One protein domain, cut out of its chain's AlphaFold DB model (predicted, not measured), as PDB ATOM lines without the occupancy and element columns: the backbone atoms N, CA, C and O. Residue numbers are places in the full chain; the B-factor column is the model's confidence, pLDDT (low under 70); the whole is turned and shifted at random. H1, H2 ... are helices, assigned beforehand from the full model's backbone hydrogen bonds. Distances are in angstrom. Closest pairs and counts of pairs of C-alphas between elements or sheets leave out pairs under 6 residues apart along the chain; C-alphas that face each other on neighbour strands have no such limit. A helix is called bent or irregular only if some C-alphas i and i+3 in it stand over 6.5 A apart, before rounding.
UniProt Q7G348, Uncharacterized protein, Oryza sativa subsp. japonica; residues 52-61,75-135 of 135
ATOM      1  N   GLY A  52       0.614 -12.144 -15.697       59.41
ATOM      2  CA  GLY A  52       0.395 -11.148 -16.729       59.41
ATOM      3  C   GLY A  52      -0.830 -10.285 -16.531       59.41
ATOM      4  O   GLY A  52      -1.461  -9.892 -17.507       59.41
ATOM      5  N   GLN A  53      -1.144  -9.939 -15.289       68.88
ATOM      6  CA  GLN A  53      -2.017  -8.799 -15.059       68.88
ATOM      7  C   GLN A  53      -1.316  -7.526 -15.533       68.88
ATOM      8  O   GLN A  53      -1.941  -6.755 -16.248       68.88
ATOM      9  N   ILE A  54      -0.011  -7.372 -15.269       81.88
ATOM     10  CA  ILE A  54       0.780  -6.194 -15.670       81.88
ATOM     11  C   ILE A  54       0.995  -6.072 -17.186       81.88
ATOM     12  O   ILE A  54       1.180  -4.971 -17.691       81.88
ATOM     13  N   PHE A  55       0.940  -7.177 -17.934       83.94
ATOM     14  CA  PHE A  55       1.165  -7.181 -19.380       83.94
ATOM     15  C   PHE A  55      -0.129  -6.920 -20.152       83.94
ATOM     16  O   PHE A  55      -1.217  -7.385 -19.791       83.94
ATOM     17  N   VAL A  56      -0.037  -6.238 -21.289       86.25
ATOM     18  CA  VAL A  56      -1.152  -6.166 -22.245       86.25
ATOM     19  C   VAL A  56      -1.509  -7.550 -22.808       86.25
ATOM     20  O   VAL A  56      -0.699  -8.480 -22.812       86.25
ATOM     21  N   ALA A  57      -2.738  -7.706 -23.307       84.94
ATOM     22  CA  ALA A  57      -3.231  -8.988 -23.823       84.94
ATOM     23  C   ALA A  57      -2.363  -9.562 -24.961       84.94
ATOM     24  O   ALA A  57      -2.195 -10.777 -25.062       84.94
ATOM     25  N   SER A  58      -1.764  -8.699 -25.787       85.38
ATOM     26  CA  SER A  58      -0.858  -9.109 -26.865       85.38
ATOM     27  C   SER A  58       0.423  -9.768 -26.345       85.38
ATOM     28  O   SER A  58       0.880 -10.730 -26.956       85.38
ATOM     29  N   LEU A  59       0.968  -9.308 -25.215       83.19
ATOM     30  CA  LEU A  59       2.141  -9.909 -24.572       83.19
ATOM     31  C   LEU A  59       1.800 -11.172 -23.779       83.19
ATOM     32  O   LEU A  59       2.621 -12.079 -23.706       83.19
ATOM     33  N   ARG A  60       0.591 -11.265 -23.218       81.44
ATOM     34  CA  ARG A  60       0.116 -12.473 -22.519       81.44
ATOM     35  C   ARG A  60      -0.094 -13.666 -23.442       81.44
ATOM     36  O   ARG A  60      -0.075 -14.803 -22.980       81.44
ATOM     37  N   ASN A  61      -0.328 -13.424 -24.732       84.50
ATOM     38  CA  ASN A  61      -0.542 -14.477 -25.719       84.50
ATOM     39  C   ASN A  61       0.793 -15.121 -26.140       84.50
ATOM     40  O   ASN A  61       1.265 -14.950 -27.270       84.50
ATOM     41  N   MET A  75      20.854 -16.548 -12.295       54.94
ATOM     42  CA  MET A  75      21.287 -15.595 -13.341       54.94
ATOM     43  C   MET A  75      21.134 -14.112 -12.974       54.94
ATOM     44  O   MET A  75      21.815 -13.269 -13.555       54.94
ATOM     45  N   CYS A  76      20.269 -13.775 -12.017       52.81
ATOM     46  CA  CYS A  76      19.958 -12.382 -11.667       52.81
ATOM     47  C   CYS A  76      20.168 -12.064 -10.178       52.81
ATOM     48  O   CYS A  76      19.665 -11.055  -9.690       52.81
ATOM     49  N   ASN A  77      20.940 -12.880  -9.454       52.66
ATOM     50  CA  ASN A  77      21.203 -12.733  -8.013       52.66
ATOM     51  C   ASN A  77      22.071 -11.506  -7.623       52.66
ATOM     52  O   ASN A  77      22.595 -11.438  -6.514       52.66
ATOM     53  N   GLY A  78      22.246 -10.535  -8.524       51.81
ATOM     54  CA  GLY A  78      22.971  -9.287  -8.274       51.81
ATOM     55  C   GLY A  78      24.500  -9.394  -8.273       51.81
ATOM     56  O   GLY A  78      25.159  -8.365  -8.152       51.81
ATOM     57  N   SER A  79      25.081 -10.593  -8.434       51.75
ATOM     58  CA  SER A  79      26.543 -10.777  -8.482       51.75
ATOM     59  C   SER A  79      27.151 -10.594  -9.880       51.75
ATOM     60  O   SER A  79      28.368 -10.462 -10.004       51.75
ATOM     61  N   VAL A  80      26.327 -10.609 -10.930       59.69
ATOM     62  CA  VAL A  80      26.730 -10.442 -12.335       59.69
ATOM     63  C   VAL A  80      26.272  -9.068 -12.823       59.69
ATOM     64  O   VAL A  80      25.233  -8.568 -12.389       59.69
ATOM     65  N   ASN A  81      27.042  -8.445 -13.721       69.69
ATOM     66  CA  ASN A  81      26.671  -7.174 -14.343       69.69
ATOM     67  C   ASN A  81      25.252  -7.278 -14.955       69.69
ATOM     68  O   ASN A  81      24.997  -8.225 -15.702       69.69
ATOM     69  N   PRO A  82      24.337  -6.330 -14.678       67.62
ATOM     70  CA  PRO A  82      22.949  -6.397 -15.140       67.62
ATOM     71  C   PRO A  82      22.811  -6.478 -16.668       67.62
ATOM     72  O   PRO A  82      21.893  -7.121 -17.170       67.62
ATOM     73  N   SER A  83      23.732  -5.877 -17.425       75.06
ATOM     74  CA  SER A  83      23.720  -5.970 -18.890       75.06
ATOM     75  C   SER A  83      24.119  -7.361 -19.382       75.06
ATOM     76  O   SER A  83      23.580  -7.852 -20.371       75.06
ATOM     77  N   GLU A  84      25.051  -8.015 -18.689       73.88
ATOM     78  CA  GLU A  84      25.517  -9.356 -19.042       73.88
ATOM     79  C   GLU A  84      24.470 -10.415 -18.677       73.88
ATOM     80  O   GLU A  84      24.174 -11.291 -19.491       73.88
ATOM     81  N   SER A  85      23.829 -10.290 -17.510       70.44
ATOM     82  CA  SER A  85      22.731 -11.182 -17.117       70.44
ATOM     83  C   SER A  85      21.549 -11.087 -18.085       70.44
ATOM     84  O   SER A  85      21.020 -12.115 -18.511       70.44
ATOM     85  N   LEU A  86      21.193  -9.874 -18.524       77.38
ATOM     86  CA  LEU A  86      20.152  -9.660 -19.526       77.38
ATOM     87  C   LEU A  86      20.528 -10.250 -20.892       77.38
ATOM     88  O   LEU A  86      19.696 -10.855 -21.575       77.38
ATOM     89  N   GLN A  87      21.788 -10.114 -21.305       78.31
ATOM     90  CA  GLN A  87      22.259 -10.684 -22.565       78.31
ATOM     91  C   GLN A  87      22.231 -12.219 -22.543       78.31
ATOM     92  O   GLN A  87      21.787 -12.841 -23.509       78.31
ATOM     93  N   ILE A  88      22.654 -12.845 -21.444       74.50
ATOM     94  CA  ILE A  88      22.592 -14.304 -21.277       74.50
ATOM     95  C   ILE A  88      21.133 -14.774 -21.294       74.50
ATOM     96  O   ILE A  88      20.793 -15.713 -22.016       74.50
ATOM     97  N   TYR A  89      20.262 -14.078 -20.564       77.00
ATOM     98  CA  TYR A  89      18.831 -14.349 -20.501       77.00
ATOM     99  C   TYR A  89      18.166 -14.336 -21.887       77.00
ATOM    100  O   TYR A  89      17.532 -15.312 -22.294       77.00
ATOM    101  N   THR A  90      18.359 -13.249 -22.641       81.38
ATOM    102  CA  THR A  90      17.806 -13.102 -23.996       81.38
ATOM    103  C   THR A  90      18.342 -14.178 -24.936       81.38
ATOM    104  O   THR A  90      17.562 -14.811 -25.645       81.38
ATOM    105  N   THR A  91      19.644 -14.461 -24.865       80.75
ATOM    106  CA  THR A  91      20.309 -15.469 -25.700       80.75
ATOM    107  C   THR A  91      19.769 -16.880 -25.459       80.75
ATOM    108  O   THR A  91      19.553 -17.619 -26.418       80.75
ATOM    109  N   ILE A  92      19.537 -17.284 -24.203       74.81
ATOM    110  CA  ILE A  92      18.996 -18.618 -23.879       74.81
ATOM    111  C   ILE A  92      17.589 -18.782 -24.458       74.81
ATOM    112  O   ILE A  92      17.284 -19.818 -25.050       74.81
ATOM    113  N   ILE A  93      16.749 -17.757 -24.310       77.38
ATOM    114  CA  ILE A  93      15.366 -17.776 -24.792       77.38
ATOM    115  C   ILE A  93      15.330 -17.816 -26.322       77.38
ATOM    116  O   ILE A  93      14.626 -18.644 -26.894       77.38
ATOM    117  N   GLU A  94      16.138 -17.003 -26.998       83.38
ATOM    118  CA  GLU A  94      16.233 -17.027 -28.461       83.38
ATOM    119  C   GLU A  94      16.780 -18.363 -28.981       83.38
ATOM    120  O   GLU A  94      16.293 -18.888 -29.983       83.38
ATOM    121  N   ALA A  95      17.741 -18.969 -28.276       76.94
ATOM    122  CA  ALA A  95      18.328 -20.251 -28.660       76.94
ATOM    123  C   ALA A  95      17.323 -21.417 -28.631       76.94
ATOM    124  O   ALA A  95      17.489 -22.377 -29.385       76.94
ATOM    125  N   VAL A  96      16.280 -21.335 -27.799       71.25
ATOM    126  CA  VAL A  96      15.180 -22.316 -27.762       71.25
ATOM    127  C   VAL A  96      13.983 -21.915 -28.636       71.25
ATOM    128  O   VAL A  96      12.945 -22.574 -28.598       71.25
ATOM    129  N   GLY A  97      14.114 -20.843 -29.422       77.06
ATOM    130  CA  GLY A  97      13.058 -20.335 -30.300       77.06
ATOM    131  C   GLY A  97      11.982 -19.514 -29.587       77.06
ATOM    132  O   GLY A  97      10.882 -19.375 -30.119       77.06
ATOM    133  N   GLY A  98      12.265 -18.999 -28.391       81.50
ATOM    134  CA  GLY A  98      11.396 -18.057 -27.700       81.50
ATOM    135  C   GLY A  98      11.531 -16.640 -28.259       81.50
ATOM    136  O   GLY A  98      12.627 -16.182 -28.577       81.50
ATOM    137  N   ASP A  99      10.401 -15.946 -28.365       85.38
ATOM    138  CA  ASP A  99      10.320 -14.564 -28.837       85.38
ATOM    139  C   ASP A  99      10.218 -13.557 -27.675       85.38
ATOM    140  O   ASP A  99      10.263 -13.916 -26.497       85.38
ATOM    141  N   ASP A 100      10.059 -12.274 -27.993       87.62
ATOM    142  CA  ASP A 100       9.991 -11.200 -26.997       87.62
ATOM    143  C   ASP A 100       8.838 -11.357 -25.997       87.62
ATOM    144  O   ASP A 100       8.946 -10.905 -24.859       87.62
ATOM    145  N   ARG A 101       7.757 -12.055 -26.360       86.12
ATOM    146  CA  ARG A 101       6.680 -12.399 -25.423       86.12
ATOM    147  C   ARG A 101       7.157 -13.401 -24.381       86.12
ATOM    148  O   ARG A 101       6.843 -13.249 -23.203       86.12
ATOM    149  N   VAL A 102       7.938 -14.395 -24.796       83.00
ATOM    150  CA  VAL A 102       8.566 -15.369 -23.891       83.00
ATOM    151  C   VAL A 102       9.535 -14.637 -22.959       83.00
ATOM    152  O   VAL A 102       9.447 -14.807 -21.744       83.00
ATOM    153  N   LYS A 103      10.368 -13.733 -23.498       85.75
ATOM    154  CA  LYS A 103      11.274 -12.876 -22.708       85.75
ATOM    155  C   LYS A 103      10.521 -12.016 -21.693       85.75
ATOM    156  O   LYS A 103      10.872 -12.031 -20.521       85.75
ATOM    157  N   ALA A 104       9.463 -11.319 -22.095       85.94
ATOM    158  CA  ALA A 104       8.705 -10.460 -21.188       85.94
ATOM    159  C   ALA A 104       8.030 -11.254 -20.059       85.94
ATOM    160  O   ALA A 104       8.068 -10.839 -18.907       85.94
ATOM    161  N   ASN A 105       7.453 -12.421 -20.354       82.44
ATOM    162  CA  ASN A 105       6.679 -13.170 -19.358       82.44
ATOM    163  C   ASN A 105       7.547 -13.930 -18.343       82.44
ATOM    164  O   ASN A 105       7.093 -14.203 -17.234       82.44
ATOM    165  N   LEU A 106       8.785 -14.266 -18.700       79.19
ATOM    166  CA  LEU A 106       9.729 -14.943 -17.805       79.19
ATOM    167  C   LEU A 106      10.563 -13.969 -16.972       79.19
ATOM    168  O   LEU A 106      11.074 -14.345 -15.922       79.19
ATOM    169  N   PHE A 107      10.696 -12.721 -17.409       80.56
ATOM    170  CA  PHE A 107      11.592 -11.764 -16.774       80.56
ATOM    171  C   PHE A 107      11.214 -11.451 -15.329       80.56
ATOM    172  O   PHE A 107      12.097 -11.536 -14.477       80.56
ATOM    173  N   PRO A 108       9.926 -11.248 -14.984       77.50
ATOM    174  CA  PRO A 108       9.530 -11.117 -13.589       77.50
ATOM    175  C   PRO A 108       9.935 -12.317 -12.722       77.50
ATOM    176  O   PRO A 108      10.140 -12.147 -11.529       77.50
ATOM    177  N   MET A 109      10.046 -13.524 -13.290       74.56
ATOM    178  CA  MET A 109      10.458 -14.737 -12.568       74.56
ATOM    179  C   MET A 109      11.977 -14.833 -12.406       74.56
ATOM    180  O   MET A 109      12.452 -15.456 -11.461       74.56
ATOM    181  N   ALA A 110      12.733 -14.244 -13.333       73.31
ATOM    182  CA  ALA A 110      14.184 -14.168 -13.242       73.31
ATOM    183  C   ALA A 110      14.634 -13.126 -12.209       73.31
ATOM    184  O   ALA A 110      15.672 -13.296 -11.579       73.31
ATOM    185  N   LEU A 111      13.847 -12.070 -11.996       74.81
ATOM    186  CA  LEU A 111      14.113 -11.064 -10.972       74.81
ATOM    187  C   LEU A 111      13.896 -11.616  -9.556       74.81
ATOM    188  O   LEU A 111      12.998 -12.417  -9.310       74.81
ATOM    189  N   GLN A 112      14.680 -11.116  -8.600       71.38
ATOM    190  CA  GLN A 112      14.539 -11.427  -7.178       71.38
ATOM    191  C   GLN A 112      14.363 -10.154  -6.343       71.38
ATOM    192  O   GLN A 112      14.766  -9.054  -6.735       71.38
ATOM    193  N   GLY A 113      13.775 -10.313  -5.156       74.12
ATOM    194  CA  GLY A 113      13.691  -9.259  -4.149       74.12
ATOM    195  C   GLY A 113      12.864  -8.050  -4.592       74.12
ATOM    196  O   GLY A 113      11.811  -8.179  -5.216       74.12
ATOM    197  N   GLN A 114      13.332  -6.851  -4.243       72.69
ATOM    198  CA  GLN A 114      12.573  -5.614  -4.442       72.69
ATOM    199  C   GLN A 114      12.272  -5.295  -5.912       72.69
ATOM    200  O   GLN A 114      11.239  -4.693  -6.199       72.69
ATOM    201  N   VAL A 115      13.145  -5.697  -6.839       76.31
ATOM    202  CA  VAL A 115      12.979  -5.411  -8.273       76.31
ATOM    203  C   VAL A 115      11.803  -6.209  -8.840       76.31
ATOM    204  O   VAL A 115      10.958  -5.652  -9.535       76.31
ATOM    205  N   GLN A 116      11.685  -7.483  -8.453       80.50
ATOM    206  CA  GLN A 116      10.531  -8.317  -8.792       80.50
ATOM    207  C   GLN A 116       9.239  -7.753  -8.193       80.50
ATOM    208  O   GLN A 116       8.244  -7.619  -8.900       80.50
ATOM    209  N   GLY A 117       9.260  -7.394  -6.904       77.75
ATOM    210  CA  GLY A 117       8.089  -6.836  -6.225       77.75
ATOM    211  C   GLY A 117       7.594  -5.543  -6.875       77.75
ATOM    212  O   GLY A 117       6.404  -5.398  -7.111       77.75
ATOM    213  N   THR A 118       8.514  -4.649  -7.242       81.69
ATOM    214  CA  THR A 118       8.186  -3.375  -7.906       81.69
ATOM    215  C   THR A 118       7.550  -3.600  -9.276       81.69
ATOM    216  O   THR A 118       6.564  -2.950  -9.607       81.69
ATOM    217  N   LEU A 119       8.074  -4.547 -10.062       80.62
ATOM    218  CA  LEU A 119       7.513  -4.884 -11.370       80.62
ATOM    219  C   LEU A 119       6.111  -5.509 -11.242       80.62
ATOM    220  O   LEU A 119       5.223  -5.209 -12.033       80.62
ATOM    221  N   MET A 120       5.895  -6.355 -10.232       81.31
ATOM    222  CA  MET A 120       4.599  -7.002  -9.992       81.31
ATOM    223  C   MET A 120       3.546  -6.073  -9.363       81.31
ATOM    224  O   MET A 120       2.357  -6.351  -9.501       81.31
ATOM    225  N   ASP A 121       3.957  -4.986  -8.702       84.75
ATOM    226  CA  ASP A 121       3.060  -3.978  -8.103       84.75
ATOM    227  C   ASP A 121       2.499  -2.982  -9.136       84.75
ATOM    228  O   ASP A 121       1.613  -2.179  -8.842       84.75
ATOM    229  N   MET A 122       2.990  -3.031 -10.378       82.00
ATOM    230  CA  MET A 122       2.508  -2.146 -11.430       82.00
ATOM    231  C   MET A 122       1.023  -2.362 -11.746       82.00
ATOM    232  O   MET A 122       0.508  -3.484 -11.661       82.00
ATOM    233  N   PRO A 123       0.321  -1.309 -12.206       83.38
ATOM    234  CA  PRO A 123      -1.056  -1.447 -12.642       83.38
ATOM    235  C   PRO A 123      -1.197  -2.493 -13.759       83.38
ATOM    236  O   PRO A 123      -0.285  -2.663 -14.582       83.38
ATOM    237  N   PRO A 124      -2.355  -3.162 -13.857       83.12
ATOM    238  CA  PRO A 124      -2.606  -4.096 -14.937       83.12
ATOM    239  C   PRO A 124      -2.440  -3.453 -16.321       83.12
ATOM    240  O   PRO A 124      -2.847  -2.313 -16.532       83.12
ATOM    241  N   ALA A 125      -1.898  -4.209 -17.275       84.00
ATOM    242  CA  ALA A 125      -1.660  -3.800 -18.658       84.00
ATOM    243  C   ALA A 125      -0.774  -2.547 -18.824       84.00
ATOM    244  O   ALA A 125      -0.906  -1.834 -19.817       84.00
ATOM    245  N   SER A 126       0.140  -2.300 -17.881       84.81
ATOM    246  CA  SER A 126       1.134  -1.222 -17.971       84.81
ATOM    247  C   SER A 126       2.308  -1.553 -18.887       84.81
ATOM    248  O   SER A 126       2.913  -0.632 -19.418       84.81
ATOM    249  N   VAL A 127       2.605  -2.840 -19.101       85.69
ATOM    250  CA  VAL A 127       3.751  -3.270 -19.909       85.69
ATOM    251  C   VAL A 127       3.323  -3.655 -21.315       85.69
ATOM    252  O   VAL A 127       2.513  -4.571 -21.500       85.69
ATOM    253  N   TYR A 128       3.904  -2.967 -22.301       88.44
ATOM    254  CA  TYR A 128       3.556  -3.079 -23.724       88.44
ATOM    255  C   TYR A 128       4.586  -3.847 -24.554       88.44
ATOM    256  O   TYR A 128       4.235  -4.408 -25.594       88.44
ATOM    257  N   SER A 129       5.841  -3.902 -24.103       87.06
ATOM    258  CA  SER A 129       6.931  -4.591 -24.794       87.06
ATOM    259  C   SER A 129       7.937  -5.208 -23.818       87.06
ATOM    260  O   SER A 129       7.909  -4.953 -22.615       87.06
ATOM    261  N   TRP A 130       8.845  -6.024 -24.354       84.88
ATOM    262  CA  TRP A 130      10.020  -6.509 -23.630       84.88
ATOM    263  C   TRP A 130      10.884  -5.357 -23.085       84.88
ATOM    264  O   TRP A 130      11.301  -5.391 -21.932       84.88
ATOM    265  N   GLU A 131      11.106  -4.308 -23.877       86.06
ATOM    266  CA  GLU A 131      11.910  -3.147 -23.470       86.06
ATOM    267  C   GLU A 131      11.286  -2.385 -22.293       86.06
ATOM    268  O   GLU A 131      12.001  -1.943 -21.395       86.06
ATOM    269  N   ASP A 132       9.956  -2.284 -22.266       84.06
ATOM    270  CA  ASP A 132       9.218  -1.641 -21.177       84.06
ATOM    271  C   ASP A 132       9.375  -2.413 -19.858       84.06
ATOM    272  O   ASP A 132       9.573  -1.812 -18.808       84.06
ATOM    273  N   SER A 133       9.440  -3.749 -19.919       77.75
ATOM    274  CA  SER A 133       9.729  -4.566 -18.732       77.75
ATOM    275  C   SER A 133      11.144  -4.379 -18.176       77.75
ATOM    276  O   SER A 133      11.378  -4.701 -17.016       77.75
ATOM    277  N   CYS A 134      12.077  -3.873 -18.989       77.19
ATOM    278  CA  CYS A 134      13.493  -3.739 -18.649       77.19
ATOM    279  C   CYS A 134      13.929  -2.284 -18.363       77.19
ATOM    280  O   CYS A 134      15.123  -2.041 -18.170       77.19
ATOM    281  N   SER A 135      12.987  -1.334 -18.390       71.56
ATOM    282  CA  SER A 135      13.211   0.108 -18.188       71.56
ATOM    283  C   SER A 135      13.240   0.503 -16.713       71.56
ATOM    284  O   SER A 135      14.025   1.423 -16.384       71.56
TER     285      SER A 135
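What this domain is: This is residues 52 to 61 and 75 to 135 of the 135 residues of an uncharacterized protein of Oryza sativa subsp. japonica (UniProt Q7G348). The longest helix, H2, stands along one side of a flat set of helices with H3 in its middle, and the short H1 packs on H3 from the side away from H2. H4 folds back at the end of H3 as a helical hairpin, and the short H5, reached by residues 121 to 129, packs on H3. The 71 printed residues hold five named helices, in the order H1, H2, H3, H4, H5, and no named strand; the class is all helix. The whole is compact, with a radius of gyration of the C-alphas of 11.9 A, and spans 30 by 30 by 16 A.

How they stand to each other: H2, residues 82 to 95, and H3, residues 100 to 110, only just touch, with 3 pairs of C-alphas within 8 A. H2 touches H3 with residues 90 to 93 alone; the closest C-alphas of the two, those of Thr 90 and Lys 103, are 6.7 A apart. The two run opposite ways at a steep tilt of 51 degrees. H3 is the hub and touches the four other helices. It forms a helical hairpin with H4, residues 113 to 120, opposite ways at a steep tilt of 40 degrees; their closest C-alphas, of Pro 108 and Gln 116, are 5.6 A apart. H3 touches H5, residues 130 to 133, the closest C-alphas being those of Ala 104 and Trp 130 at 4.8 A. H3 touches H1, residues 57 to 60, the closest C-alphas being those of Leu 59 and Arg 101 at 5.2 A. H4 and H5 are close but not clearly touching, with the C-alphas of Leu 119 and Ser 133 7.7 A apart. H2 is apart from H1, H4 and H5. Each O i to N i+4 pair is within hydrogen-bond range in H2 and H4, and 5 of 7 are in H3; H1 and H5 are too short for such a pair.

Where its parts are: H2 measures 19.9 A from C-alpha 82 at (22.949, -6.397, -15.140) to C-alpha 95 at (18.328, -20.251, -28.660). H3 measures 14.7 A; it is irregular, but only just, with C-alphas 105 and 108 6.8 A apart. H4 measures 11.0 A, H1 5.0 A, and H5 5.3 A, ending with C-alpha 133 at (9.729, -4.566, -18.732).

The domain as a whole: The C-alphas farthest apart, of Ala 57 and Ser 79, are 33.5 A apart. Residues 62 to 74 are not printed, and C-alphas 61 and 75 are 25.1 A apart across this cut, which falls in the link from H1 to H2. The links H2 to H3 and H3 to H4 are tight, and H4 to H5 is short. Confidence is low, with pLDDT under 70, at residues 52 to 53 and 75 to 82; the mean of the printed part is 77.3.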